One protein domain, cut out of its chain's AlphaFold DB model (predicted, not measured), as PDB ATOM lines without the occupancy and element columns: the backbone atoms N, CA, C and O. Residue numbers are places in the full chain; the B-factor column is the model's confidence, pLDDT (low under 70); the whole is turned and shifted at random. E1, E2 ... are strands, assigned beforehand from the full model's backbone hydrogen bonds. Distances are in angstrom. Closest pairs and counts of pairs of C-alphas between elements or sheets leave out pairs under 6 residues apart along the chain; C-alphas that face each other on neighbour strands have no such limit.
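This is residues 3 to 197 of the 206 residues of an uncharacterized protein of Nonomuraea zeae (UniProt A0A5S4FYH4). Two small strand sandwiches sit side by side, joined where E3 and E4 of the first meet E9 of the second. The first has the sheet E1 E6 E3 face to face with E2 E5 E4; the second has E7 E12 E9 facing E8 E11 E10, and beyond E10 that last sheet goes on through E15 E14 E13, away from the body. The printed part has 195 residues, with 15 named strands, E1 to E15 in chain order, and no named helix; the class is all strand, with 97 residues, under half, in named elements. The four sheets, in the orders E8 E11 E10 E15 E14 E13, E7 E12 E9, E1 E6 E3 and E2 E5 E4, are antiparallel. The whole is compact, with a radius of gyration of the C-alphas of 16.4 A and spans of 43 by 43 by 35 A.

In the largest sheet, E8 is residues 89 to 95, from C-alpha 89 at (5.497, -4.738, -7.175), E11 134 to 140, E10 125 to 128, E15 193 to 196, E14 175 to 177 and E13 165 to 167. E7 is 76 to 82, E12 146 to 154, 26.3 A long, and E9 101 to 110, 26.0 A. E1 is 3 to 5, from C-alpha 3 at (15.340, -18.069, -30.115), E6 59 to 68, 28.8 A, and E3 22 to 30, 23.0 A. E2 is 11 to 17, E5 45 to 51 and E4 33 to 39.

The four sheets form a stack of sheets, face to face in two pairs. E8 and E11 pair through N 92 and O 137, 3.1 A; E10 and E15 through N 126 and O 193, 2.9 A. E13 E14 E15 are a meander, each strand the antiparallel neighbour of the one before. The facing parts of this sheet and E7 E12 E9 are 8.4 A centre to centre, the strands at 26 degrees; E12 and E9 pair through N 152 and O 104, 2.7 A. The closest C-alphas of E4 and E9, Thr 38 and Gly 106, are 4.8 A apart. E3 bends by 63 degrees at residue 25 and E9 by 64 degrees at residue 104; the C-alphas of Val 25 and Gly 104 are their closest, 5.1 A apart. In the sheets E1 E6 E3 and E2 E5 E4, which are face to face, E6 and E3 pair through N 63 and O 28, 2.8 A; the hairpin E4 and E5 through N 47 and O 38, 2.8 A.

The C-alphas farthest apart, Gly 70 and Pro 171, are 48.3 A apart. The printed part has no cut; the long links are E9 to E10 and E14 to E15. The mean pLDDT of the printed part is 89.0, with residues 165 to 179 and 196 to 197 under 70.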
ATOM      1  N   ASN A   3      14.287 -18.741 -30.875       96.06
ATOM      2  CA  ASN A   3      15.340 -18.069 -30.115       96.06
ATOM      3  C   ASN A   3      15.450 -16.607 -30.569       96.06
ATOM      4  O   ASN A   3      15.485 -16.341 -31.772       96.06
ATOM      5  N   PHE A   4      15.533 -15.680 -29.616       95.62
ATOM      6  CA  PHE A   4      15.754 -14.253 -29.855       95.62
ATOM      7  C   PHE A   4      17.128 -13.864 -29.321       95.62
ATOM      8  O   PHE A   4      17.337 -13.846 -28.111       95.62
ATOM      9  N   PHE A   5      18.069 -13.601 -30.224       95.94
ATOM     10  CA  PHE A   5      19.464 -13.336 -29.877       95.94
ATOM     11  C   PHE A   5      19.693 -11.866 -29.531       95.94
ATOM     12  O   PHE A   5      19.097 -10.976 -30.138       95.94
ATOM     13  N   GLY A   6      20.597 -11.612 -28.590       93.81
ATOM     14  CA  GLY A   6      21.026 -10.263 -28.243       93.81
ATOM     15  C   GLY A   6      22.296 -10.248 -27.393       93.81
ATOM     16  O   GLY A   6      22.727 -11.293 -26.903       93.81
ATOM     17  N   PRO A   7      22.920  -9.073 -27.219       93.19
ATOM     18  CA  PRO A   7      24.062  -8.933 -26.328       93.19
ATOM     19  C   PRO A   7      23.680  -9.217 -24.869       93.19
ATOM     20  O   PRO A   7      22.514  -9.133 -24.474       93.19
ATOM     21  N   LEU A   8      24.692  -9.491 -24.045       92.81
ATOM     22  CA  LEU A   8      24.549  -9.544 -22.590       92.81
ATOM     23  C   LEU A   8      23.922  -8.244 -22.070       92.81
ATOM     24  O   LEU A   8      24.116  -7.185 -22.664       92.81
ATOM     25  N   THR A   9      23.130  -8.361 -21.003       90.25
ATOM     26  CA  THR A   9      22.375  -7.280 -20.340       90.25
ATOM     27  C   THR A   9      21.417  -6.503 -21.242       90.25
ATOM     28  O   THR A   9      20.797  -5.533 -20.804       90.25
ATOM     29  N   THR A  10      21.221  -6.954 -22.482       91.44
ATOM     30  CA  THR A  10      20.302  -6.327 -23.423       91.44
ATOM     31  C   THR A  10      18.939  -6.988 -23.336       91.44
ATOM     32  O   THR A  10      18.811  -8.211 -23.205       91.44
ATOM     33  N   ARG A  11      17.901  -6.156 -23.411       92.69
ATOM     34  CA  ARG A  11      16.529  -6.623 -23.556       92.69
ATOM     35  C   ARG A  11      16.329  -7.136 -24.976       92.69
ATOM     36  O   ARG A  11      16.542  -6.401 -25.936       92.69
ATOM     37  N   VAL A  12      15.866  -8.370 -25.092       94.94
ATOM     38  CA  VAL A  12      15.398  -8.957 -26.346       94.94
ATOM     39  C   VAL A  12      13.907  -9.225 -26.241       94.94
ATOM     40  O   VAL A  12      13.381  -9.502 -25.159       94.94
ATOM     41  N   SER A  13      13.218  -9.135 -27.369       95.62
ATOM     42  CA  SER A  13      11.798  -9.433 -27.449       95.62
ATOM     43  C   SER A  13      11.435 -10.002 -28.805       95.62
ATOM     44  O   SER A  13      12.111  -9.741 -29.802       95.62
ATOM     45  N   GLY A  14      10.324 -10.719 -28.846       95.56
ATOM     46  CA  GLY A  14       9.682 -11.069 -30.095       95.56
ATOM     47  C   GLY A  14       8.559 -12.069 -29.917       95.56
ATOM     48  O   GLY A  14       8.263 -12.525 -28.809       95.56
ATOM     49  N   ASP A  15       7.959 -12.403 -31.055       97.25
ATOM     50  CA  ASP A  15       6.721 -13.159 -31.092       97.25
ATOM     51  C   ASP A  15       6.948 -14.576 -31.628       97.25
ATOM     52  O   ASP A  15       7.732 -14.823 -32.563       97.25
ATOM     53  N   VAL A  16       6.234 -15.520 -31.020       97.38
ATOM     54  CA  VAL A  16       6.133 -16.906 -31.471       97.38
ATOM     55  C   VAL A  16       4.665 -17.228 -31.690       97.38
ATOM     56  O   VAL A  16       3.883 -17.256 -30.742       97.38
ATOM     57  N   SER A  17       4.313 -17.490 -32.943       97.62
ATOM     58  CA  SER A  17       2.954 -17.840 -33.343       97.62
ATOM     59  C   SER A  17       2.765 -19.353 -33.424       97.62
ATOM     60  O   SER A  17       3.686 -20.110 -33.743       97.62
ATOM     61  N   CYS A  18       1.543 -19.781 -33.154       97.12
ATOM     62  CA  CYS A  18       1.004 -21.080 -33.481       97.12
ATOM     63  C   CYS A  18       0.773 -21.207 -34.994       97.12
ATOM     64  O   CYS A  18       0.572 -20.205 -35.684       97.12
ATOM     65  N   PRO A  19       0.769 -22.440 -35.526       97.62
ATOM     66  CA  PRO A  19       0.316 -22.701 -36.886       97.62
ATOM     67  C   PRO A  19      -1.121 -22.214 -37.126       97.62
ATOM     68  O   PRO A  19      -1.932 -22.145 -36.199       97.62
ATOM     69  N   ALA A  20      -1.463 -21.940 -38.387       97.00
ATOM     70  CA  ALA A  20      -2.823 -21.566 -38.769       97.00
ATOM     71  C   ALA A  20      -3.851 -22.618 -38.306       97.00
ATOM     72  O   ALA A  20      -3.611 -23.823 -38.389       97.00
ATOM     73  N   GLY A  21      -5.001 -22.155 -37.806       95.50
ATOM     74  CA  GLY A  21      -6.049 -23.020 -37.249       95.50
ATOM     75  C   GLY A  21      -5.760 -23.555 -35.841       95.50
ATOM     76  O   GLY A  21      -6.560 -24.329 -35.312       95.50
ATOM     77  N   GLN A  22      -4.651 -23.142 -35.220       96.69
ATOM     78  CA  GLN A  22      -4.318 -23.471 -33.838       96.69
ATOM     79  C   GLN A  22      -4.337 -22.233 -32.937       96.69
ATOM     80  O   GLN A  22      -4.107 -21.108 -33.377       96.69
ATOM     81  N   ARG A  23      -4.588 -22.473 -31.652       94.12
ATOM     82  CA  ARG A  23      -4.511 -21.502 -30.564       94.12
ATOM     83  C   ARG A  23      -3.392 -21.882 -29.609       94.12
ATOM     84  O   ARG A  23      -3.132 -23.065 -29.399       94.12
ATOM     85  N   MET A  24      -2.805 -20.890 -28.967       94.06
ATOM     86  CA  MET A  24      -1.910 -21.068 -27.841       94.06
ATOM     87  C   MET A  24      -2.687 -21.579 -26.625       94.06
ATOM     88  O   MET A  24      -3.707 -21.010 -26.238       94.06
ATOM     89  N   VAL A  25      -2.151 -22.612 -25.984       91.94
ATOM     90  CA  VAL A  25      -2.621 -23.150 -24.695       91.94
ATOM     91  C   VAL A  25      -1.532 -23.111 -23.627       91.94
ATOM     92  O   VAL A  25      -1.803 -23.169 -22.440       91.94
ATOM     93  N   SER A  26      -0.275 -22.944 -24.020       90.44
ATOM     94  CA  SER A  26       0.808 -22.737 -23.070       90.44
ATOM     95  C   SER A  26       1.896 -21.886 -23.691       90.44
ATOM     96  O   SER A  26       2.068 -21.848 -24.910       90.44
ATOM     97  N   SER A  27       2.647 -21.192 -22.848       91.81
ATOM     98  CA  SER A  27       3.874 -20.540 -23.269       91.81
ATOM     99  C   SER A  27       4.908 -20.615 -22.161       91.81
ATOM    100  O   SER A  27       4.580 -20.710 -20.982       91.81
ATOM    101  N   GLY A  28       6.172 -20.584 -22.557       90.19
ATOM    102  CA  GLY A  28       7.298 -20.538 -21.644       90.19
ATOM    103  C   GLY A  28       8.453 -19.796 -22.287       90.19
ATOM    104  O   GLY A  28       8.568 -19.740 -23.514       90.19
ATOM    105  N   ALA A  29       9.320 -19.236 -21.453       91.00
ATOM    106  CA  ALA A  29      10.587 -18.693 -21.903       91.00
ATOM    107  C   ALA A  29      11.725 -19.151 -20.984       91.00
ATOM    108  O   ALA A  29      11.495 -19.545 -19.843       91.00
ATOM    109  N   SER A  30      12.950 -19.150 -21.498       90.75
ATOM    110  CA  SER A  30      14.151 -19.560 -20.768       90.75
ATOM    111  C   SER A  30      15.394 -18.844 -21.312       90.75
ATOM    112  O   SER A  30      15.307 -18.049 -22.251       90.75
ATOM    113  N   ASN A  31      16.558 -19.111 -20.706       89.06
ATOM    114  CA  ASN A  31      17.858 -18.526 -21.073       89.06
ATOM    115  C   ASN A  31      17.944 -16.991 -20.940       89.06
ATOM    116  O   ASN A  31      18.806 -16.340 -21.522       89.06
ATOM    117  N   GLY A  32      17.100 -16.404 -20.091       90.06
ATOM    118  CA  GLY A  32      17.159 -14.992 -19.732       90.06
ATOM    119  C   GLY A  32      16.312 -14.675 -18.505       90.06
ATOM    120  O   GLY A  32      15.575 -15.523 -18.001       90.06
ATOM    121  N   SER A  33      16.413 -13.435 -18.039       90.69
ATOM    122  CA  SER A  33      15.502 -12.876 -17.044       90.69
ATOM    123  C   SER A  33      14.224 -12.443 -17.743       90.69
ATOM    124  O   SER A  33      14.201 -11.411 -18.413       90.69
ATOM    125  N   ILE A  34      13.184 -13.265 -17.670       91.62
ATOM    126  CA  ILE A  34      11.935 -13.040 -18.401       91.62
ATOM    127  C   ILE A  34      11.171 -11.920 -17.706       91.62
ATOM    128  O   ILE A  34      10.967 -11.970 -16.502       91.62
ATOM    129  N   THR A  35      10.732 -10.923 -18.456       90.19
ATOM    130  CA  THR A  35      10.049  -9.732 -17.920       90.19
ATOM    131  C   THR A  35       8.622  -9.582 -18.441       90.19
ATOM    132  O   THR A  35       7.818  -8.861 -17.857       90.19
ATOM    133  N   SER A  36       8.299 -10.251 -19.549       90.88
ATOM    134  CA  SER A  36       6.931 -10.393 -20.033       90.88
ATOM    135  C   SER A  36       6.774 -11.708 -20.780       90.88
ATOM    136  O   SER A  36       7.681 -12.158 -21.487       90.88
ATOM    137  N   LEU A  37       5.596 -12.298 -20.634       93.19
ATOM    138  CA  LEU A  37       5.132 -13.419 -21.432       93.19
ATOM    139  C   LEU A  37       3.639 -13.184 -21.636       93.19
ATOM    140  O   LEU A  37       2.844 -13.328 -20.709       93.19
ATOM    141  N   THR A  38       3.289 -12.684 -22.812       92.25
ATOM    142  CA  THR A  38       1.990 -12.071 -23.072       92.25
ATOM    143  C   THR A  38       1.343 -12.756 -24.262       92.25
ATOM    144  O   THR A  38       1.918 -12.724 -25.349       92.25
ATOM    145  N   PRO A  39       0.163 -13.368 -24.098       93.62
ATOM    146  CA  PRO A  39      -0.591 -13.864 -25.235       93.62
ATOM    147  C   PRO A  39      -0.814 -12.764 -26.277       93.62
ATOM    148  O   PRO A  39      -1.092 -11.616 -25.925       93.62
ATOM    149  N   LEU A  40      -0.731 -13.115 -27.559       94.31
ATOM    150  CA  LEU A  40      -1.243 -12.240 -28.615       94.31
ATOM    151  C   LEU A  40      -2.767 -12.056 -28.439       94.31
ATOM    152  O   LEU A  40      -3.409 -12.932 -27.853       94.31
ATOM    153  N   PRO A  41      -3.372 -10.949 -28.918       89.44
ATOM    154  CA  PRO A  41      -4.783 -10.634 -28.650       89.44
ATOM    155  C   PRO A  41      -5.788 -11.728 -29.045       89.44
ATOM    156  O   PRO A  41      -6.838 -11.866 -28.424       89.44
ATOM    157  N   ASP A  42      -5.461 -12.505 -30.071       90.19
ATOM    158  CA  ASP A  42      -6.248 -13.615 -30.612       90.19
ATOM    159  C   ASP A  42      -5.829 -14.986 -30.052       90.19
ATOM    160  O   ASP A  42      -6.365 -16.017 -30.459       90.19
ATOM    161  N   PHE A  43      -4.861 -15.009 -29.134       92.44
ATOM    162  CA  PHE A  43      -4.230 -16.213 -28.608       92.44
ATOM    163  C   PHE A  43      -3.668 -17.127 -29.699       92.44
ATOM    164  O   PHE A  43      -3.585 -18.334 -29.503       92.44
ATOM    165  N   THR A  44      -3.225 -16.587 -30.833       96.12
ATOM    166  CA  THR A  44      -2.508 -17.373 -31.849       96.12
ATOM    167  C   THR A  44      -1.014 -17.435 -31.576       96.12
ATOM    168  O   THR A  44      -0.261 -17.939 -32.394       96.12
ATOM    169  N   GLY A  45      -0.546 -16.948 -30.430       96.25
ATOM    170  CA  GLY A  45       0.862 -16.969 -30.074       96.25
ATOM    171  C   GLY A  45       1.150 -16.228 -28.785       96.25
ATOM    172  O   GLY A  45       0.244 -15.847 -28.040       96.25
ATOM    173  N   VAL A  46       2.437 -15.994 -28.558       96.38
ATOM    174  CA  VAL A  46       2.958 -15.263 -27.407       96.38
ATOM    175  C   VAL A  46       3.973 -14.224 -27.859       96.38
ATOM    176  O   VAL A  46       4.826 -14.509 -28.700       96.38
ATOM    177  N   SER A  47       3.898 -13.040 -27.263       95.81
ATOM    178  CA  SER A  47       4.966 -12.050 -27.247       95.81
ATOM    179  C   SER A  47       5.751 -12.192 -25.949       95.81
ATOM    180  O   SER A  47       5.181 -12.170 -24.854       95.81
ATOM    181  N   ALA A  48       7.063 -12.364 -26.050       95.31
ATOM    182  CA  ALA A  48       7.935 -12.503 -24.895       95.31
ATOM    183  C   ALA A  48       8.994 -11.406 -24.891       95.31
ATOM    184  O   ALA A  48       9.486 -10.997 -25.944       95.31
ATOM    185  N   SER A  49       9.395 -10.970 -23.700       94.69
ATOM    186  CA  SER A  49      10.574 -10.127 -23.539       94.69
ATOM    187  C   SER A  49      11.366 -10.511 -22.300       94.69
ATOM    188  O   SER A  49      10.810 -10.920 -21.275       94.69
ATOM    189  N   GLY A  50      12.680 -10.357 -22.381       92.88
ATOM    190  CA  GLY A  50      13.576 -10.660 -21.279       92.88
ATOM    191  C   GLY A  50      14.957 -10.058 -21.470       92.88
ATOM    192  O   GLY A  50      15.281  -9.532 -22.531       92.88
ATOM    193  N   ILE A  51      15.761 -10.123 -20.416       92.88
ATOM    194  CA  ILE A  51      17.133  -9.618 -20.383       92.88
ATOM    195  C   ILE A  51      18.086 -10.808 -20.450       92.88
ATOM    196  O   ILE A  51      17.976 -11.741 -19.651       92.88
ATOM    197  N   ILE A  52      19.036 -10.779 -21.381       92.31
ATOM    198  CA  ILE A  52      20.072 -11.810 -21.481       92.31
ATOM    199  C   ILE A  52      21.060 -11.655 -20.321       92.31
ATOM    200  O   ILE A  52      21.690 -10.610 -20.174       92.31
ATOM    201  N   LEU A  53      21.210 -12.696 -19.500       86.00
ATOM    202  CA  LEU A  53      22.085 -12.674 -18.316       86.00
ATOM    203  C   LEU A  53      23.346 -13.537 -18.454       86.00
ATOM    204  O   LEU A  53      24.207 -13.489 -17.581       86.00
ATOM    205  N   SER A  54      23.469 -14.328 -19.522       84.81
ATOM    206  CA  SER A  54      24.582 -15.262 -19.714       84.81
ATOM    207  C   SER A  54      25.260 -15.044 -21.062       84.81
ATOM    208  O   SER A  54      24.594 -14.990 -22.093       84.81
ATOM    209  N   SER A  55      26.594 -14.967 -21.066       80.31
ATOM    210  CA  SER A  55      27.403 -14.954 -22.294       80.31
ATOM    211  C   SER A  55      27.408 -16.309 -23.003       80.31
ATOM    212  O   SER A  55      27.574 -16.354 -24.217       80.31
ATOM    213  N   ALA A  56      27.211 -17.407 -22.263       84.12
ATOM    214  CA  ALA A  56      27.202 -18.763 -22.815       84.12
ATOM    215  C   ALA A  56      25.911 -19.086 -23.590       84.12
ATOM    216  O   ALA A  56      25.906 -19.970 -24.441       84.12
ATOM    217  N   ALA A  57      24.821 -18.367 -23.303       83.44
ATOM    218  CA  ALA A  57      23.537 -18.482 -23.988       83.44
ATOM    219  C   ALA A  57      22.963 -17.079 -24.220       83.44
ATOM    220  O   ALA A  57      22.175 -16.565 -23.430       83.44
ATOM    221  N   ASN A  58      23.385 -16.448 -25.313       92.75
ATOM    222  CA  ASN A  58      23.035 -15.073 -25.672       92.75
ATOM    223  C   ASN A  58      21.660 -14.951 -26.364       92.75
ATOM    224  O   ASN A  58      21.491 -14.178 -27.311       92.75
ATOM    225  N   TYR A  59      20.681 -15.747 -25.927       94.19
ATOM    226  CA  TYR A  59      19.348 -15.785 -26.519       94.19
ATOM    227  C   TYR A  59      18.252 -16.008 -25.484       94.19
ATOM    228  O   TYR A  59      18.418 -16.766 -24.536       94.19
ATOM    229  N   LEU A  60      17.095 -15.400 -25.723       94.44
ATOM    230  CA  LEU A  60      15.849 -15.742 -25.052       94.44
ATOM    231  C   LEU A  60      15.176 -16.846 -25.865       94.44
ATOM    232  O   LEU A  60      14.809 -16.631 -27.022       94.44
ATOM    233  N   GLN A  61      15.026 -18.029 -25.282       95.25
ATOM    234  CA  GLN A  61      14.259 -19.106 -25.901       95.25
ATOM    235  C   GLN A  61      12.799 -18.959 -25.514       95.25
ATOM    236  O   GLN A  61      12.495 -18.783 -24.339       95.25
ATOM    237  N   VAL A  62      11.904 -19.073 -26.487       94.62
ATOM    238  CA  VAL A  62      10.460 -18.992 -26.275       94.62
ATOM    239  C   VAL A  62       9.794 -20.211 -26.894       94.62
ATOM    240  O   VAL A  62      10.058 -20.594 -28.041       94.62
ATOM    241  N   VAL A  63       8.920 -20.838 -26.119       94.00
ATOM    242  CA  VAL A  63       8.151 -22.021 -26.498       94.00
ATOM    243  C   VAL A  63       6.675 -21.686 -26.370       94.00
ATOM    244  O   VAL A  63       6.263 -21.011 -25.431       94.00
ATOM    245  N   VAL A  64       5.892 -22.164 -27.328       93.62
ATOM    246  CA  VAL A  64       4.438 -22.062 -27.330       93.62
ATOM    247  C   VAL A  64       3.882 -23.465 -27.545       93.62
ATOM    248  O   VAL A  64       4.349 -24.180 -28.435       93.62
ATOM    249  N   GLY A  65       2.949 -23.878 -26.694       92.50
ATOM    250  CA  GLY A  65       2.125 -25.060 -26.905       92.50
ATOM    251  C   GLY A  65       0.847 -24.642 -27.612       92.50
ATOM    252  O   GLY A  65       0.195 -23.681 -27.196       92.50
ATOM    253  N   CYS A  66       0.509 -25.347 -28.684       94.62
ATOM    254  CA  CYS A  66      -0.605 -25.000 -29.553       94.62
ATOM    255  C   CYS A  66      -1.542 -26.193 -29.731       94.62
ATOM    256  O   CYS A  66      -1.074 -27.322 -29.864       94.62
ATOM    257  N   LEU A  67      -2.848 -25.931 -29.768       93.62
ATOM    258  CA  LEU A  67      -3.883 -26.918 -30.080       93.62
ATOM    259  C   LEU A  67      -4.810 -26.390 -31.180       93.62
ATOM    260  O   LEU A  67      -5.043 -25.182 -31.242       93.62
ATOM    261  N   PRO A  68      -5.386 -27.255 -32.032       95.44
ATOM    262  CA  PRO A  68      -6.444 -26.857 -32.956       95.44
ATOM    263  C   PRO A  68      -7.587 -26.127 -32.237       95.44
ATOM    264  O   PRO A  68      -8.033 -26.560 -31.175       95.44
ATOM    265  N   VAL A  69      -8.103 -25.046 -32.831       92.44
ATOM    266  CA  VAL A  69      -9.140 -24.188 -32.214       92.44
ATOM    267  C   VAL A  69     -10.377 -24.984 -31.772       92.44
ATOM    268  O   VAL A  69     -10.962 -24.674 -30.738       92.44
ATOM    269  N   GLY A  70     -10.741 -26.043 -32.504       92.25
ATOM    270  CA  GLY A  70     -11.899 -26.891 -32.200       92.25
ATOM    271  C   GLY A  70     -11.721 -27.886 -31.046       92.25
ATOM    272  O   GLY A  70     -12.701 -28.514 -30.660       92.25
ATOM    273  N   GLN A  71     -10.516 -28.054 -30.487       93.38
ATOM    274  CA  GLN A  71     -10.296 -28.997 -29.380       93.38
ATOM    275  C   GLN A  71     -10.761 -28.467 -28.020       93.38
ATOM    276  O   GLN A  71     -11.029 -29.260 -27.123       93.38
ATOM    277  N   ILE A  72     -10.871 -27.145 -27.863       91.06
ATOM    278  CA  ILE A  72     -11.369 -26.516 -26.638       91.06
ATOM    279  C   ILE A  72     -12.554 -25.636 -27.016       91.06
ATOM    280  O   ILE A  72     -12.392 -24.563 -27.598       91.06
ATOM    281  N   ALA A  73     -13.753 -26.109 -26.697       93.56
ATOM    282  CA  ALA A  73     -14.983 -25.368 -26.924       93.56
ATOM    283  C   ALA A  73     -15.247 -24.357 -25.797       93.56
ATOM    284  O   ALA A  73     -14.726 -24.482 -24.690       93.56
ATOM    285  N   GLY A  74     -16.086 -23.356 -26.081       94.44
ATOM    286  CA  GLY A  74     -16.574 -22.419 -25.063       94.44
ATOM    287  C   GLY A  74     -15.492 -21.530 -24.449       94.44
ATOM    288  O   GLY A  74     -15.624 -21.125 -23.296       94.44
ATOM    289  N   VAL A  75     -14.412 -21.248 -25.187       95.69
ATOM    290  CA  VAL A  75     -13.335 -20.422 -24.643       95.69
ATOM    291  C   VAL A  75     -13.754 -18.966 -24.535       95.69
ATOM    292  O   VAL A  75     -14.196 -18.356 -25.505       95.69
ATOM    293  N   THR A  76     -13.518 -18.402 -23.359       96.38
ATOM    294  CA  THR A  76     -13.634 -16.976 -23.076       96.38
ATOM    295  C   THR A  76     -12.277 -16.410 -22.685       96.38
ATOM    296  O   THR A  76     -11.384 -17.137 -22.250       96.38
ATOM    297  N   VAL A  77     -12.106 -15.103 -22.864       96.06
ATOM    298  CA  VAL A  77     -10.900 -14.377 -22.463       96.06
ATOM    299  C   VAL A  77     -11.291 -13.374 -21.395       96.06
ATOM    300  O   VAL A  77     -12.271 -12.646 -21.557       96.06
ATOM    301  N   ARG A  78     -10.513 -13.306 -20.317       96.94
ATOM    302  CA  ARG A  78     -10.640 -12.259 -19.303       96.94
ATOM    303  C   ARG A  78      -9.324 -11.532 -19.132       96.94
ATOM    304  O   ARG A  78      -8.255 -12.129 -19.230       96.94
ATOM    305  N   SER A  79      -9.409 -10.232 -18.881       97.19
ATOM    306  CA  SER A  79      -8.252  -9.409 -18.574       97.19
ATOM    307  C   SER A  79      -8.603  -8.414 -17.487       97.19
ATOM    308  O   SER A  79      -9.685  -7.830 -17.516       97.19
ATOM    309  N   GLU A  80      -7.690  -8.224 -16.544       97.88
ATOM    310  CA  GLU A  80      -7.832  -7.239 -15.477       97.88
ATOM    311  C   GLU A  80      -6.527  -6.467 -15.308       97.88
ATOM    312  O   GLU A  80      -5.451  -6.907 -15.727       97.88
ATOM    313  N   THR A  81      -6.649  -5.266 -14.749       97.62
ATOM    314  CA  THR A  81      -5.533  -4.346 -14.547       97.62
ATOM    315  C   THR A  81      -5.340  -4.100 -13.061       97.62
ATOM    316  O   THR A  81      -6.283  -3.747 -12.358       97.62
ATOM    317  N   PHE A  82      -4.102  -4.238 -12.605       97.25
ATOM    318  CA  PHE A  82      -3.695  -4.126 -11.215       97.25
ATOM    319  C   PHE A  82      -2.738  -2.948 -11.041       97.25
ATOM    320  O   PHE A  82      -1.939  -2.607 -11.922       97.25
ATOM    321  N   VAL A  83      -2.845  -2.308  -9.881       96.19
ATOM    322  CA  VAL A  83      -1.999  -1.186  -9.481       96.19
ATOM    323  C   VAL A  83      -0.794  -1.732  -8.714       96.19
ATOM    324  O   VAL A  83      -1.001  -2.510  -7.785       96.19
ATOM    325  N   PRO A  84       0.443  -1.354  -9.079       94.75
ATOM    326  CA  PRO A  84       1.611  -1.686  -8.277       94.75
ATOM    327  C   PRO A  84       1.562  -1.022  -6.900       94.75
ATOM    328  O   PRO A  84       0.992   0.058  -6.745       94.75
ATOM    329  N   ASP A  85       2.204  -1.651  -5.922       93.75
ATOM    330  CA  ASP A  85       2.467  -1.062  -4.614       93.75
ATOM    331  C   ASP A  85       3.498   0.084  -4.694       93.75
ATOM    332  O   ASP A  85       4.026   0.421  -5.758       93.75
ATOM    333  N   GLU A  86       3.819   0.687  -3.549       92.19
ATOM    334  CA  GLU A  86       4.782   1.793  -3.450       92.19
ATOM    335  C   GLU A  86       6.214   1.412  -3.869       92.19
ATOM    336  O   GLU A  86       7.028   2.285  -4.168       92.19
ATOM    337  N   LYS A  87       6.532   0.114  -3.922       90.69
ATOM    338  CA  LYS A  87       7.817  -0.424  -4.389       90.69
ATOM    339  C   LYS A  87       7.767  -0.843  -5.862       90.69
ATOM    340  O   LYS A  87       8.781  -1.278  -6.408       90.69
ATOM    341  N   GLY A  88       6.611  -0.701  -6.511       90.38
ATOM    342  CA  GLY A  88       6.384  -1.071  -7.899       90.38
ATOM    343  C   GLY A  88       6.124  -2.563  -8.109       90.38
ATOM    344  O   GLY A  88       6.108  -3.014  -9.255       90.38
ATOM    345  N   ALA A  89       5.921  -3.350  -7.052       92.25
ATOM    346  CA  ALA A  89       5.497  -4.738  -7.175       92.25
ATOM    347  C   ALA A  89       3.986  -4.809  -7.415       92.25
ATOM    348  O   ALA A  89       3.205  -4.127  -6.761       92.25
ATOM    349  N   ALA A  90       3.561  -5.648  -8.354       94.06
ATOM    350  CA  ALA A  90       2.153  -5.897  -8.622       94.06
ATOM    351  C   ALA A  90       1.916  -7.404  -8.710       94.06
ATOM    352  O   ALA A  90       2.684  -8.133  -9.340       94.06
ATOM    353  N   SER A  91       0.836  -7.856  -8.084       94.88
ATOM    354  CA  SER A  91       0.348  -9.229  -8.156       94.88
ATOM    355  C   SER A  91      -1.158  -9.195  -8.369       94.88
ATOM    356  O   SER A  91      -1.832  -8.262  -7.925       94.88
ATOM    357  N   GLY A  92      -1.680 -10.198  -9.059       95.56
ATOM    358  CA  GLY A  92      -3.107 -10.344  -9.268       95.56
ATOM    359  C   GLY A  92      -3.471 -11.744  -9.726       95.56
ATOM    360  O   GLY A  92      -2.635 -12.504 -10.219       95.56
ATOM    361  N   VAL A  93      -4.754 -12.053  -9.578       96.94
ATOM    362  CA  VAL A  93      -5.378 -13.241 -10.150       96.94
ATOM    363  C   VAL A  93      -6.521 -12.764 -11.022       96.94
ATOM    364  O   VAL A  93      -7.362 -12.000 -10.555       96.94
ATOM    365  N   VAL A  94      -6.566 -13.212 -12.274       98.06
ATOM    366  CA  VAL A  94      -7.742 -13.008 -13.129       98.06
ATOM    367  C   VAL A  94      -8.608 -14.256 -13.036       98.06
ATOM    368  O   VAL A  94      -8.202 -15.291 -13.575       98.06
ATOM    369  N   PRO A  95      -9.769 -14.195 -12.361       98.06
ATOM    370  CA  PRO A  95     -10.629 -15.353 -12.209       98.06
ATOM    371  C   PRO A  95     -11.396 -15.620 -13.501       98.06
ATOM    372  O   PRO A  95     -11.852 -14.702 -14.194       98.06
ATOM    373  N   CYS A  96     -11.583 -16.891 -13.802       98.00
ATOM    374  CA  CYS A  96     -12.460 -17.368 -14.848       98.00
ATOM    375  C   CYS A  96     -13.930 -17.321 -14.408       98.00
ATOM    376  O   CYS A  96     -14.228 -17.344 -13.211       98.00
ATOM    377  N   PRO A  97     -14.878 -17.244 -15.360       97.94
ATOM    378  CA  PRO A  97     -16.293 -17.405 -15.052       97.94
ATOM    379  C   PRO A  97     -16.578 -18.713 -14.300       97.94
ATOM    380  O   PRO A  97     -15.891 -19.720 -14.494       97.94
ATOM    381  N   ALA A  98     -17.630 -18.718 -13.481       96.81
ATOM    382  CA  ALA A  98     -18.050 -19.913 -12.756       96.81
ATOM    383  C   ALA A  98     -18.246 -21.111 -13.707       96.81
ATOM    384  O   ALA A  98     -18.826 -20.974 -14.785       96.81
ATOM    385  N   GLY A  99     -17.753 -22.285 -13.302       96.25
ATOM    386  CA  GLY A  99     -17.810 -23.511 -14.109       96.25
ATOM    387  C   GLY A  99     -16.737 -23.620 -15.199       96.25
ATOM    388  O   GLY A  99     -16.786 -24.548 -16.006       96.25
ATOM    389  N   THR A 100     -15.763 -22.706 -15.234       97.94
ATOM    390  CA  THR A 100     -14.645 -22.748 -16.185       97.94
ATOM    391  C   THR A 100     -13.296 -22.720 -15.470       97.94
ATOM    392  O   THR A 100     -13.191 -22.251 -14.339       97.94
ATOM    393  N   HIS A 101     -12.266 -23.233 -16.140       96.75
ATOM    394  CA  HIS A 101     -10.894 -23.281 -15.644       96.75
ATOM    395  C   HIS A 101      -9.977 -22.471 -16.552       96.75
ATOM    396  O   HIS A 101     -10.175 -22.425 -17.773       96.75
ATOM    397  N   ALA A 102      -8.970 -21.851 -15.947       96.00
ATOM    398  CA  ALA A 102      -7.909 -21.175 -16.664       96.00
ATOM    399  C   ALA A 102      -6.961 -22.213 -17.265       96.00
ATOM    400  O   ALA A 102      -6.513 -23.132 -16.585       96.00
ATOM    401  N   PHE A 103      -6.639 -22.054 -18.544       93.62
ATOM    402  CA  PHE A 103      -5.721 -22.962 -19.235       93.62
ATOM    403  C   PHE A 103      -4.649 -22.240 -20.036       93.62
ATOM    404  O   PHE A 103      -3.911 -22.861 -20.776       93.62
ATOM    405  N   GLY A 104      -4.543 -20.924 -19.936       92.38
ATOM    406  CA  GLY A 104      -3.456 -20.208 -20.578       92.38
ATOM    407  C   GLY A 104      -3.604 -18.729 -20.340       92.38
ATOM    408  O   GLY A 104      -4.690 -18.182 -20.495       92.38
ATOM    409  N   GLY A 105      -2.516 -18.070 -20.001       93.56
ATOM    410  CA  GLY A 105      -2.547 -16.653 -19.718       93.56
ATOM    411  C   GLY A 105      -1.163 -16.050 -19.740       93.56
ATOM    412  O   GLY A 105      -0.199 -16.634 -20.242       93.56
ATOM    413  N   GLY A 106      -1.094 -14.840 -19.223       94.31
ATOM    414  CA  GLY A 106       0.139 -14.103 -19.098       94.31
ATOM    415  C   GLY A 106      -0.107 -12.722 -18.538       94.31
ATOM    416  O   GLY A 106      -1.231 -12.342 -18.205       94.31
ATOM    417  N   GLY A 107       0.970 -11.960 -18.461       94.25
ATOM    418  CA  GLY A 107       0.923 -10.612 -17.942       94.25
ATOM    419  C   GLY A 107       2.049  -9.752 -18.479       94.25
ATOM    420  O   GLY A 107       3.048 -10.236 -19.025       94.25
ATOM    421  N   TYR A 108       1.838  -8.449 -18.375       94.12
ATOM    422  CA  TYR A 108       2.794  -7.423 -18.756       94.12
ATOM    423  C   TYR A 108       2.444  -6.107 -18.079       94.12
ATOM    424  O   TYR A 108       1.301  -5.868 -17.699       94.12
ATOM    425  N   PHE A 109       3.429  -5.225 -17.965       95.44
ATOM    426  CA  PHE A 109       3.176  -3.863 -17.524       95.44
ATOM    427  C   PHE A 109       2.873  -2.949 -18.704       95.44
ATOM    428  O   PHE A 109       3.444  -3.103 -19.786       95.44
ATOM    429  N   ARG A 110       2.011  -1.961 -18.475       95.50
ATOM    430  CA  ARG A 110       1.779  -0.830 -19.371       95.50
ATOM    431  C   ARG A 110       2.161   0.487 -18.713       95.50
ATOM    432  O   ARG A 110       1.926   0.689 -17.524       95.50
ATOM    433  N   THR A 111       2.709   1.395 -19.511       95.31
ATOM    434  CA  THR A 111       2.963   2.783 -19.119       95.31
ATOM    435  C   THR A 111       1.657   3.563 -18.962       95.31
ATOM    436  O   THR A 111       0.600   3.132 -19.426       95.31
ATOM    437  N   ALA A 112       1.727   4.758 -18.368       92.81
ATOM    438  CA  ALA A 112       0.581   5.670 -18.278       92.81
ATOM    439  C   ALA A 112       0.005   6.070 -19.657       92.81
ATOM    440  O   ALA A 112      -1.143   6.486 -19.750       92.81
ATOM    441  N   GLN A 113       0.788   5.914 -20.730       95.12
ATOM    442  CA  GLN A 113       0.378   6.148 -22.118       95.12
ATOM    443  C   GLN A 113      -0.144   4.877 -22.816       95.12
ATOM    444  O   GLN A 113      -0.274   4.861 -24.035       95.12
ATOM    445  N   ASN A 114      -0.438   3.805 -22.069       92.31
ATOM    446  CA  ASN A 114      -0.934   2.515 -22.569       92.31
ATOM    447  C   ASN A 114       0.018   1.732 -23.495       92.31
ATOM    448  O   ASN A 114      -0.403   0.768 -24.138       92.31
ATOM    449  N   PHE A 115       1.310   2.062 -23.515       92.12
ATOM    450  CA  PHE A 115       2.314   1.257 -24.217       92.12
ATOM    451  C   PHE A 115       2.824   0.116 -23.331       92.12
ATOM    452  O   PHE A 115       2.932   0.309 -22.119       92.12
ATOM    453  N   PRO A 116       3.177  -1.059 -23.890       90.12
ATOM    454  CA  PRO A 116       3.914  -2.076 -23.147       90.12
ATOM    455  C   PRO A 116       5.189  -1.490 -22.531       90.12
ATOM    456  O   PRO A 116       5.939  -0.766 -23.189       90.12
ATOM    457  N   SER A 117       5.431  -1.790 -21.261       91.19
ATOM    458  CA  SER A 117       6.610  -1.310 -20.556       91.19
ATOM    459  C   SER A 117       7.875  -2.005 -21.044       91.19
ATOM    460  O   SER A 117       7.933  -3.226 -21.174       91.19
ATOM    461  N   THR A 118       8.932  -1.218 -21.226       88.56
ATOM    462  CA  THR A 118      10.303  -1.700 -21.440       88.56
ATOM    463  C   THR A 118      11.131  -1.697 -20.152       88.56
ATOM    464  O   THR A 118      12.320  -2.029 -20.168       88.56
ATOM    465  N   ARG A 119      10.520  -1.317 -19.024       87.56
ATOM    466  CA  ARG A 119      11.157  -1.145 -17.711       87.56
ATOM    467  C   ARG A 119      10.719  -2.193 -16.687       87.56
ATOM    468  O   ARG A 119      11.160  -2.131 -15.543       87.56
ATOM    469  N   SER A 120       9.912  -3.165 -17.105       83.81
ATOM    470  CA  SER A 120       9.514  -4.291 -16.268       83.81
ATOM    471  C   SER A 120      10.727  -5.084 -15.784       83.81
ATOM    472  O   SER A 120      11.674  -5.351 -16.540       83.81
ATOM    473  N   ARG A 121      10.679  -5.449 -14.503       88.19
ATOM    474  CA  ARG A 121      11.619  -6.355 -13.842       88.19
ATOM    475  C   ARG A 121      11.256  -7.812 -14.140       88.19
ATOM    476  O   ARG A 121      10.208  -8.072 -14.740       88.19
ATOM    477  N   PRO A 122      12.124  -8.766 -13.765       86.75
ATOM    478  CA  PRO A 122      11.851 -10.175 -13.984       86.75
ATOM    479  C   PRO A 122      10.541 -10.615 -13.323       86.75
ATOM    480  O   PRO A 122      10.192 -10.157 -12.234       86.75
ATOM    481  N   LEU A 123       9.812 -11.496 -14.001       88.81
ATOM    482  CA  LEU A 123       8.583 -12.080 -13.488       88.81
ATOM    483  C   LEU A 123       8.875 -13.050 -12.342       88.81
ATOM    484  O   LEU A 123       9.875 -13.768 -12.347       88.81
ATOM    485  N   VAL A 124       7.975 -13.056 -11.365       88.19
ATOM    486  CA  VAL A 124       8.021 -13.907 -10.170       88.19
ATOM    487  C   VAL A 124       7.073 -15.085 -10.327       88.19
ATOM    488  O   VAL A 124       7.425 -16.218  -9.999       88.19
ATOM    489  N   SER A 125       5.875 -14.820 -10.843       89.62
ATOM    490  CA  SER A 125       4.887 -15.847 -11.130       89.62
ATOM    491  C   SER A 125       4.147 -15.560 -12.426       89.62
ATOM    492  O   SER A 125       3.903 -14.411 -12.799       89.62
ATOM    493  N   ASN A 126       3.835 -16.637 -13.133       91.50
ATOM    494  CA  ASN A 126       3.002 -16.665 -14.322       91.50
ATOM    495  C   ASN A 126       2.458 -18.089 -14.454       91.50
ATOM    496  O   ASN A 126       3.116 -18.954 -15.039       91.50
ATOM    497  N   THR A 127       1.328 -18.364 -13.812       91.81
ATOM    498  CA  THR A 127       0.803 -19.725 -13.683       91.81
ATOM    499  C   THR A 127      -0.706 -19.730 -13.480       91.81
ATOM    500  O   THR A 127      -1.316 -18.709 -13.165       91.81
ATOM    501  N   VAL A 128      -1.313 -20.900 -13.632       92.31
ATOM    502  CA  VAL A 128      -2.692 -21.135 -13.209       92.31
ATOM    503  C   VAL A 128      -2.795 -21.031 -11.679       92.31
ATOM    504  O   VAL A 128      -1.870 -21.417 -10.960       92.31
ATOM    505  N   SER A 129      -3.902 -20.501 -11.160       92.00
ATOM    506  CA  SER A 129      -4.181 -20.509  -9.722       92.00
ATOM    507  C   SER A 129      -4.255 -21.944  -9.188       92.00
ATOM    508  O   SER A 129      -4.531 -22.884  -9.932       92.00
ATOM    509  N   ALA A 130      -4.021 -22.124  -7.887       88.62
ATOM    510  CA  ALA A 130      -3.958 -23.454  -7.270       88.62
ATOM    511  C   ALA A 130      -5.256 -24.271  -7.430       88.62
ATOM    512  O   ALA A 130      -5.213 -25.494  -7.531       88.62
ATOM    513  N   ASP A 131      -6.406 -23.600  -7.483       89.31
ATOM    514  CA  ASP A 131      -7.720 -24.207  -7.710       89.31
ATOM    515  C   ASP A 131      -8.071 -24.375  -9.202       89.31
ATOM    516  O   ASP A 131      -9.134 -24.892  -9.535       89.31
ATOM    517  N   GLY A 132      -7.202 -23.932 -10.116       92.56
ATOM    518  CA  GLY A 132      -7.422 -24.002 -11.557       92.56
ATOM    519  C   GLY A 132      -8.383 -22.951 -12.115       92.56
ATOM    520  O   GLY A 132      -8.603 -22.921 -13.326       92.56
ATOM    521  N   THR A 133      -8.982 -22.101 -11.279       96.31
ATOM    522  CA  THR A 133     -10.081 -21.214 -11.694       96.31
ATOM    523  C   THR A 133      -9.624 -19.830 -12.138       96.31
ATOM    524  O   THR A 133     -10.449 -19.004 -12.506       96.31
ATOM    525  N   GLY A 134      -8.326 -19.546 -12.155       96.69
ATOM    526  CA  GLY A 134      -7.800 -18.245 -12.542       96.69
ATOM    527  C   GLY A 134      -6.350 -18.303 -12.991       96.69
ATOM    528  O   GLY A 134      -5.709 -19.352 -12.994       96.69
ATOM    529  N   TRP A 135      -5.832 -17.152 -13.402       96.25
ATOM    530  CA  TRP A 135      -4.429 -17.007 -13.775       96.25
ATOM    531  C   TRP A 135      -3.736 -16.024 -12.850       96.25
ATOM    532  O   TRP A 135      -4.148 -14.865 -12.760       96.25
ATOM    533  N   THR A 136      -2.693 -16.499 -12.183       94.81
ATOM    534  CA  THR A 136      -1.868 -15.738 -11.252       94.81
ATOM    535  C   THR A 136      -0.661 -15.181 -11.988       94.81
ATOM    536  O   THR A 136       0.070 -15.910 -12.668       94.81
ATOM    537  N   PHE A 137      -0.422 -13.884 -11.827       94.38
ATOM    538  CA  PHE A 137       0.778 -13.243 -12.339       94.38
ATOM    539  C   PHE A 137       1.329 -12.249 -11.326       94.38
ATOM    540  O   PHE A 137       0.588 -11.427 -10.781       94.38
ATOM    541  N   LYS A 138       2.648 -12.274 -11.144       93.19
ATOM    542  CA  LYS A 138       3.378 -11.315 -10.322       93.19
ATOM    543  C   LYS A 138       4.682 -10.930 -10.974       93.19
ATOM    544  O   LYS A 138       5.465 -11.773 -11.413       93.19
ATOM    545  N   ALA A 139       4.940  -9.636 -10.955       92.56
ATOM    546  CA  ALA A 139       6.196  -9.049 -11.373       92.56
ATOM    547  C   ALA A 139       6.346  -7.672 -10.712       92.56
ATOM    548  O   ALA A 139       5.458  -7.203  -9.995       92.56
ATOM    549  N   SER A 140       7.466  -7.007 -10.969       91.50
ATOM    550  CA  SER A 140       7.695  -5.638 -10.507       91.50
ATOM    551  C   SER A 140       7.996  -4.719 -11.684       91.50
ATOM    552  O   SER A 140       8.522  -5.148 -12.712       91.50
ATOM    553  N   SER A 141       7.668  -3.443 -11.542       90.75
ATOM    554  CA  SER A 141       8.009  -2.395 -12.498       90.75
ATOM    555  C   SER A 141       8.092  -1.035 -11.801       90.75
ATOM    556  O   SER A 141       8.308  -0.963 -10.595       90.75
ATOM    557  N   LEU A 142       7.969   0.061 -12.551       89.56
ATOM    558  CA  LEU A 142       7.790   1.390 -11.979       89.56
ATOM    559  C   LEU A 142       6.394   1.535 -11.360       89.56
ATOM    560  O   LEU A 142       5.407   1.044 -11.901       89.56
ATOM    561  N   THR A 143       6.302   2.296 -10.272       90.75
ATOM    562  CA  THR A 143       5.050   2.565  -9.539       90.75
ATOM    563  C   THR A 143       3.980   3.269 -10.380       90.75
ATOM    564  O   THR A 143       2.789   3.138 -10.116       90.75
ATOM    565  N   SER A 144       4.387   4.000 -11.423       92.62
ATOM    566  CA  SER A 144       3.482   4.688 -12.353       92.62
ATOM    567  C   SER A 144       2.847   3.774 -13.404       92.62
ATOM    568  O   SER A 144       2.011   4.227 -14.185       92.62
ATOM    569  N   GLU A 145       3.298   2.526 -13.508       94.94
ATOM    570  CA  GLU A 145       2.805   1.574 -14.499       94.94
ATOM    571  C   GLU A 145       1.621   0.770 -13.969       94.94
ATOM    572  O   GLU A 145       1.252   0.844 -12.800       94.94
ATOM    573  N   ARG A 146       0.983   0.012 -14.856       96.56
ATOM    574  CA  ARG A 146      -0.141  -0.859 -14.520       96.56
ATOM    575  C   ARG A 146       0.154  -2.272 -14.977       96.56
ATOM    576  O   ARG A 146       0.559  -2.464 -16.121       96.56
ATOM    577  N   LEU A 147      -0.053  -3.248 -14.100       96.44
ATOM    578  CA  LEU A 147       0.045  -4.655 -14.463       96.44
ATOM    579  C   LEU A 147      -1.248  -5.066 -15.165       96.44
ATOM    580  O   LEU A 147      -2.319  -4.942 -14.588       96.44
ATOM    581  N   VAL A 148      -1.154  -5.575 -16.385       96.88
ATOM    582  CA  VAL A 148      -2.266  -6.197 -17.103       96.88
ATOM    583  C   VAL A 148      -2.055  -7.699 -17.072       96.88
ATOM    584  O   VAL A 148      -1.005  -8.184 -17.491       96.88
ATOM    585  N   ILE A 149      -3.058  -8.426 -16.594       96.81
ATOM    586  CA  ILE A 149      -3.089  -9.887 -16.610       96.81
ATOM    587  C   ILE A 149      -4.205 -10.309 -17.564       96.81
ATOM    588  O   ILE A 149      -5.274  -9.692 -17.590       96.81
ATOM    589  N   THR A 150      -3.968 -11.346 -18.361       96.62
ATOM    590  CA  THR A 150      -4.954 -11.905 -19.290       96.62
ATOM    591  C   THR A 150      -4.952 -13.426 -19.183       96.62
ATOM    592  O   THR A 150      -3.894 -14.038 -19.072       96.62
ATOM    593  N   THR A 151      -6.132 -14.041 -19.245       96.06
ATOM    594  CA  THR A 151      -6.312 -15.496 -19.205       96.06
ATOM    595  C   THR A 151      -7.383 -15.977 -20.183       96.06
ATOM    596  O   THR A 151      -8.324 -15.243 -20.498       96.06
ATOM    597  N   GLN A 152      -7.238 -17.218 -20.642       96.06
ATOM    598  CA  GLN A 152      -8.239 -18.003 -21.354       96.06
ATOM    599  C   GLN A 152      -8.912 -18.967 -20.388       96.06
ATOM    600  O   GLN A 152      -8.243 -19.691 -19.648       96.06
ATOM    601  N   CYS A 153     -10.232 -19.020 -20.475       96.81
ATOM    602  CA  CYS A 153     -11.085 -19.816 -19.616       96.81
ATOM    603  C   CYS A 153     -11.962 -20.732 -20.459       96.81
ATOM    604  O   CYS A 153     -12.543 -20.278 -21.445       96.81
ATOM    605  N   ALA A 154     -12.089 -21.998 -20.076       97.00
ATOM    606  CA  ALA A 154     -12.956 -22.955 -20.759       97.00
ATOM    607  C   ALA A 154     -13.633 -23.919 -19.777       97.00
ATOM    608  O   ALA A 154     -13.087 -24.185 -18.702       97.00
ATOM    609  N   PRO A 155     -14.801 -24.481 -20.126       96.88
ATOM    610  CA  PRO A 155     -15.346 -25.629 -19.417       96.88
ATOM    611  C   PRO A 155     -14.445 -26.848 -19.666       96.88
ATOM    612  O   PRO A 155     -14.446 -27.429 -20.748       96.88
ATOM    613  N   LEU A 156     -13.663 -27.221 -18.654       93.44
ATOM    614  CA  LEU A 156     -12.704 -28.330 -18.706       93.44
ATOM    615  C   LEU A 156     -13.093 -29.412 -17.682       93.44
ATOM    616  O   LEU A 156     -12.483 -29.515 -16.618       93.44
ATOM    617  N   PRO A 157     -14.161 -30.188 -17.933       91.00
ATOM    618  CA  PRO A 157     -14.606 -31.204 -16.987       91.00
ATOM    619  C   PRO A 157     -13.520 -32.266 -16.788       91.00
ATOM    620  O   PRO A 157     -12.956 -32.786 -17.748       91.00
ATOM    621  N   GLY A 158     -13.228 -32.582 -15.527       88.75
ATOM    622  CA  GLY A 158     -12.199 -33.556 -15.163       88.75
ATOM    623  C   GLY A 158     -10.760 -33.038 -15.242       88.75
ATOM    624  O   GLY A 158      -9.848 -33.799 -14.929       88.75
ATOM    625  N   SER A 159     -10.521 -31.774 -15.615       88.12
ATOM    626  CA  SER A 159      -9.182 -31.188 -15.496       88.12
ATOM    627  C   SER A 159      -8.802 -30.961 -14.036       88.12
ATOM    628  O   SER A 159      -9.666 -30.715 -13.196       88.12
ATOM    629  N   TYR A 160      -7.505 -30.984 -13.748       87.38
ATOM    630  CA  TYR A 160      -6.957 -30.629 -12.444       87.38
ATOM    631  C   TYR A 160      -5.616 -29.909 -12.622       87.38
ATOM    632  O   TYR A 160      -4.966 -30.047 -13.662       87.38
ATOM    633  N   VAL A 161      -5.193 -29.162 -11.604       85.81
ATOM    634  CA  VAL A 161      -3.863 -28.546 -11.568       85.81
ATOM    635  C   VAL A 161      -2.890 -29.517 -10.913       85.81
ATOM    636  O   VAL A 161      -3.079 -29.931  -9.771       85.81
ATOM    637  N   ALA A 162      -1.841 -29.889 -11.642       82.75
ATOM    638  CA  ALA A 162      -0.706 -30.599 -11.078       82.75
ATOM    639  C   ALA A 162       0.356 -29.571 -10.662       82.75
ATOM    640  O   ALA A 162       0.763 -28.747 -11.479       82.75
ATOM    641  N   GLN A 163       0.812 -29.628  -9.410       78.44
ATOM    642  CA  GLN A 163       1.910 -28.800  -8.904       78.44
ATOM    643  C   GLN A 163       3.003 -29.711  -8.349       78.44
ATOM    644  O   GLN A 163       2.722 -30.643  -7.594       78.44
ATOM    645  N   ALA A 164       4.254 -29.437  -8.710       71.12
ATOM    646  CA  ALA A 164       5.413 -30.056  -8.085       71.12
ATOM    647  C   ALA A 164       6.289 -28.973  -7.467       71.12
ATOM    648  O   ALA A 164       6.605 -27.969  -8.104       71.12
ATOM    649  N   HIS A 165       6.724 -29.203  -6.233       66.06
ATOM    650  CA  HIS A 165       7.629 -28.304  -5.533       66.06
ATOM    651  C   HIS A 165       9.008 -28.943  -5.444       66.06
ATOM    652  O   HIS A 165       9.148 -30.031  -4.885       66.06
ATOM    653  N   VAL A 166      10.037 -28.245  -5.917       58.59
ATOM    654  CA  VAL A 166      11.425 -28.602  -5.617       58.59
ATOM    655  C   VAL A 166      12.002 -27.550  -4.688       58.59
ATOM    656  O   VAL A 166      12.027 -26.360  -5.002       58.59
ATOM    657  N   VAL A 167      12.459 -27.996  -3.520       60.47
ATOM    658  CA  VAL A 167      13.229 -27.167  -2.591       60.47
ATOM    659  C   VAL A 167      14.683 -27.213  -3.049       60.47
ATOM    660  O   VAL A 167      15.298 -28.275  -3.004       60.47
ATOM    661  N   ILE A 168      15.235 -26.085  -3.501       58.62
ATOM    662  CA  ILE A 168      16.664 -25.996  -3.823       58.62
ATOM    663  C   ILE A 168      17.414 -25.638  -2.529       58.62
ATOM    664  O   ILE A 168      17.143 -24.576  -1.962       58.62
ATOM    665  N   PRO A 169      18.338 -26.484  -2.036       49.03
ATOM    666  CA  PRO A 169      19.118 -26.175  -0.840       49.03
ATOM    667  C   PRO A 169      20.001 -24.934  -1.053       49.03
ATOM    668  O   PRO A 169      20.749 -24.862  -2.027       49.03
ATOM    669  N   GLY A 170      19.937 -23.966  -0.135       62.28
ATOM    670  CA  GLY A 170      20.744 -22.742  -0.148       62.28
ATOM    671  C   GLY A 170      20.407 -21.820   1.036       62.28
ATOM    672  O   GLY A 170      19.382 -22.035   1.684       62.28
ATOM    673  N   PRO A 171      21.240 -20.802   1.339       54.16
ATOM    674  CA  PRO A 171      21.004 -19.870   2.453       54.16
ATOM    675  C   PRO A 171      19.720 -19.041   2.275       54.16
ATOM    676  O   PRO A 171      19.108 -18.623   3.252       54.16
ATOM    677  N   GLU A 172      19.271 -18.879   1.030       57.25
ATOM    678  CA  GLU A 172      17.923 -18.448   0.665       57.25
ATOM    679  C   GLU A 172      17.258 -19.612  -0.070       57.25
ATOM    680  O   GLU A 172      17.317 -19.680  -1.293       57.25
ATOM    681  N   ALA A 173      16.717 -20.600   0.644       53.53
ATOM    682  CA  ALA A 173      16.066 -21.736  -0.003       53.53
ATOM    683  C   ALA A 173      14.902 -21.236  -0.887       53.53
ATOM    684  O   ALA A 173      13.855 -20.832  -0.393       53.53
ATOM    685  N   ILE A 174      15.096 -21.214  -2.206       53.81
ATOM    686  CA  ILE A 174      14.055 -20.850  -3.172       53.81
ATOM    687  C   ILE A 174      13.373 -22.148  -3.593       53.81
ATOM    688  O   ILE A 174      14.037 -23.091  -4.040       53.81
ATOM    689  N   ARG A 175      12.043 -22.206  -3.476       52.03
ATOM    690  CA  ARG A 175      11.268 -23.261  -4.125       52.03
ATOM    691  C   ARG A 175      11.058 -22.867  -5.580       52.03
ATOM    692  O   ARG A 175      10.470 -21.825  -5.867       52.03
ATOM    693  N   ARG A 176      11.547 -23.705  -6.494       54.91
ATOM    694  CA  ARG A 176      11.167 -23.635  -7.908       54.91
ATOM    695  C   ARG A 176      10.147 -24.725  -8.176       54.91
ATOM    696  O   ARG A 176      10.363 -25.879  -7.801       54.91
ATOM    697  N   GLU A 177       9.057 -24.368  -8.838       52.97
ATOM    698  CA  GLU A 177       8.214 -25.376  -9.465       52.97
ATOM    699  C   GLU A 177       8.967 -25.946 -10.669       52.97
ATOM    700  O   GLU A 177       9.426 -25.214 -11.550       52.97
ATOM    701  N   VAL A 178       9.189 -27.256 -10.637       59.56
ATOM    702  CA  VAL A 178       9.811 -28.017 -11.725       59.56
ATOM    703  C   VAL A 178       8.699 -28.777 -12.434       59.56
ATOM    704  O   VAL A 178       7.625 -28.971 -11.864       59.56
ATOM    705  N   TYR A 179       8.944 -29.179 -13.681       61.75
ATOM    706  CA  TYR A 179       8.024 -30.002 -14.458       61.75
ATOM    707  C   TYR A 179       7.425 -31.120 -13.598       61.75
ATOM    708  O   TYR A 179       8.147 -31.885 -12.960       61.75
ATOM    709  N   THR A 180       6.098 -31.175 -13.575       73.19
ATOM    710  CA  THR A 180       5.345 -32.275 -12.988       73.19
ATOM    711  C   THR A 180       4.765 -33.102 -14.121       73.19
ATOM    712  O   THR A 180       4.259 -32.551 -15.104       73.19
ATOM    713  N   ASP A 181       4.855 -34.420 -13.992       79.81
ATOM    714  CA  ASP A 181       4.213 -35.318 -14.935       79.81
ATOM    715  C   ASP A 181       2.714 -35.383 -14.643       79.81
ATOM    716  O   ASP A 181       2.269 -35.468 -13.493       79.81
ATOM    717  N   CYS A 182       1.909 -35.364 -15.702       80.25
ATOM    718  CA  CYS A 182       0.489 -35.646 -15.572       80.25
ATOM    719  C   CYS A 182       0.291 -37.100 -15.116       80.25
ATOM    720  O   CYS A 182       1.039 -38.002 -15.501       80.25
ATOM    721  N   LYS A 183      -0.757 -37.354 -14.323       84.56
ATOM    722  CA  LYS A 183      -1.158 -38.720 -13.972       84.56
ATOM    723  C   LYS A 183      -1.439 -39.507 -15.258       84.56
ATOM    724  O   LYS A 183      -1.915 -38.939 -16.239       84.56
ATOM    725  N   SER A 184      -1.194 -40.819 -15.245       87.75
ATOM    726  CA  SER A 184      -1.542 -41.687 -16.379       87.75
ATOM    727  C   SER A 184      -2.988 -41.452 -16.840       87.75
ATOM    728  O   SER A 184      -3.901 -41.374 -16.012       87.75
ATOM    729  N   GLY A 185      -3.174 -41.302 -18.154       86.75
ATOM    730  CA  GLY A 185      -4.455 -40.959 -18.783       86.75
ATOM    731  C   GLY A 185      -4.722 -39.457 -18.948       86.75
ATOM    732  O   GLY A 185      -5.718 -39.099 -19.568       86.75
ATOM    733  N   TYR A 186      -3.845 -38.584 -18.447       86.50
ATOM    734  CA  TYR A 186      -3.948 -37.132 -18.604       86.50
ATOM    735  C   TYR A 186      -2.855 -36.588 -19.525       86.50
ATOM    736  O   TYR A 186      -1.793 -37.185 -19.690       86.50
ATOM    737  N   SER A 187      -3.118 -35.432 -20.129       84.81
ATOM    738  CA  SER A 187      -2.156 -34.684 -20.941       84.81
ATOM    739  C   SER A 187      -2.039 -33.258 -20.418       84.81
ATOM    740  O   SER A 187      -3.025 -32.682 -19.957       84.81
ATOM    741  N   MET A 188      -0.836 -32.690 -20.497       83.50
ATOM    742  CA  MET A 188      -0.598 -31.312 -20.082       83.50
ATOM    743  C   MET A 188      -1.318 -30.364 -21.042       83.50
ATOM    744  O   MET A 188      -1.019 -30.337 -22.234       83.50
ATOM    745  N   LEU A 189      -2.254 -29.581 -20.509       84.62
ATOM    746  CA  LEU A 189      -2.938 -28.537 -21.269       84.62
ATOM    747  C   LEU A 189      -2.187 -27.203 -21.187       84.62
ATOM    748  O   LEU A 189      -2.033 -26.511 -22.189       84.62
ATOM    749  N   SER A 190      -1.694 -26.870 -19.995       83.44
ATOM    750  CA  SER A 190      -1.022 -25.611 -19.695       83.44
ATOM    751  C   SER A 190       0.124 -25.815 -18.713       83.44
ATOM    752  O   SER A 190       0.124 -26.775 -17.946       83.44
ATOM    753  N   GLY A 191       1.078 -24.889 -18.713       78.75
ATOM    754  CA  GLY A 191       2.182 -24.852 -17.761       78.75
ATOM    755  C   GLY A 191       2.441 -23.424 -17.300       78.75
ATOM    756  O   GLY A 191       2.013 -22.470 -17.955       78.75
ATOM    757  N   GLY A 192       3.130 -23.287 -16.177       79.38
ATOM    758  CA  GLY A 192       3.463 -22.005 -15.582       79.38
ATOM    759  C   GLY A 192       4.647 -22.122 -14.636       79.38
ATOM    760  O   GLY A 192       5.191 -23.208 -14.434       79.38
ATOM    761  N   VAL A 193       5.056 -20.989 -14.081       78.94
ATOM    762  CA  VAL A 193       6.087 -20.929 -13.044       78.94
ATOM    763  C   VAL A 193       5.590 -20.098 -11.874       78.94
ATOM    764  O   VAL A 193       4.960 -19.053 -12.056       78.94
ATOM    765  N   TYR A 194       5.910 -20.559 -10.673       77.31
ATOM    766  CA  TYR A 194       5.672 -19.855  -9.427       77.31
ATOM    767  C   TYR A 194       6.919 -19.970  -8.549       77.31
ATOM    768  O   TYR A 194       7.458 -21.062  -8.344       77.31
ATOM    769  N   LEU A 195       7.412 -18.829  -8.068       71.69
ATOM    770  CA  LEU A 195       8.521 -18.769  -7.124       71.69
ATOM    771  C   LEU A 195       7.971 -18.541  -5.718       71.69
ATOM    772  O   LEU A 195       7.357 -17.507  -5.443       71.69
ATOM    773  N   SER A 196       8.225 -19.488  -4.816       69.62
ATOM    774  CA  SER A 196       7.866 -19.369  -3.400       69.62
ATOM    775  C   SER A 196       9.068 -19.503  -2.476       69.62
ATOM    776  O   SER A 196      10.083 -20.136  -2.780       69.62
ATOM    777  N   LYS A 197       8.938 -18.880  -1.309       69.56
ATOM    778  CA  LYS A 197       9.786 -19.088  -0.143       69.56
ATOM    779  C   LYS A 197       9.528 -20.487   0.449       69.56
ATOM    780  O   LYS A 197       8.535 -21.142   0.114       69.56
TER     781      LYS A 197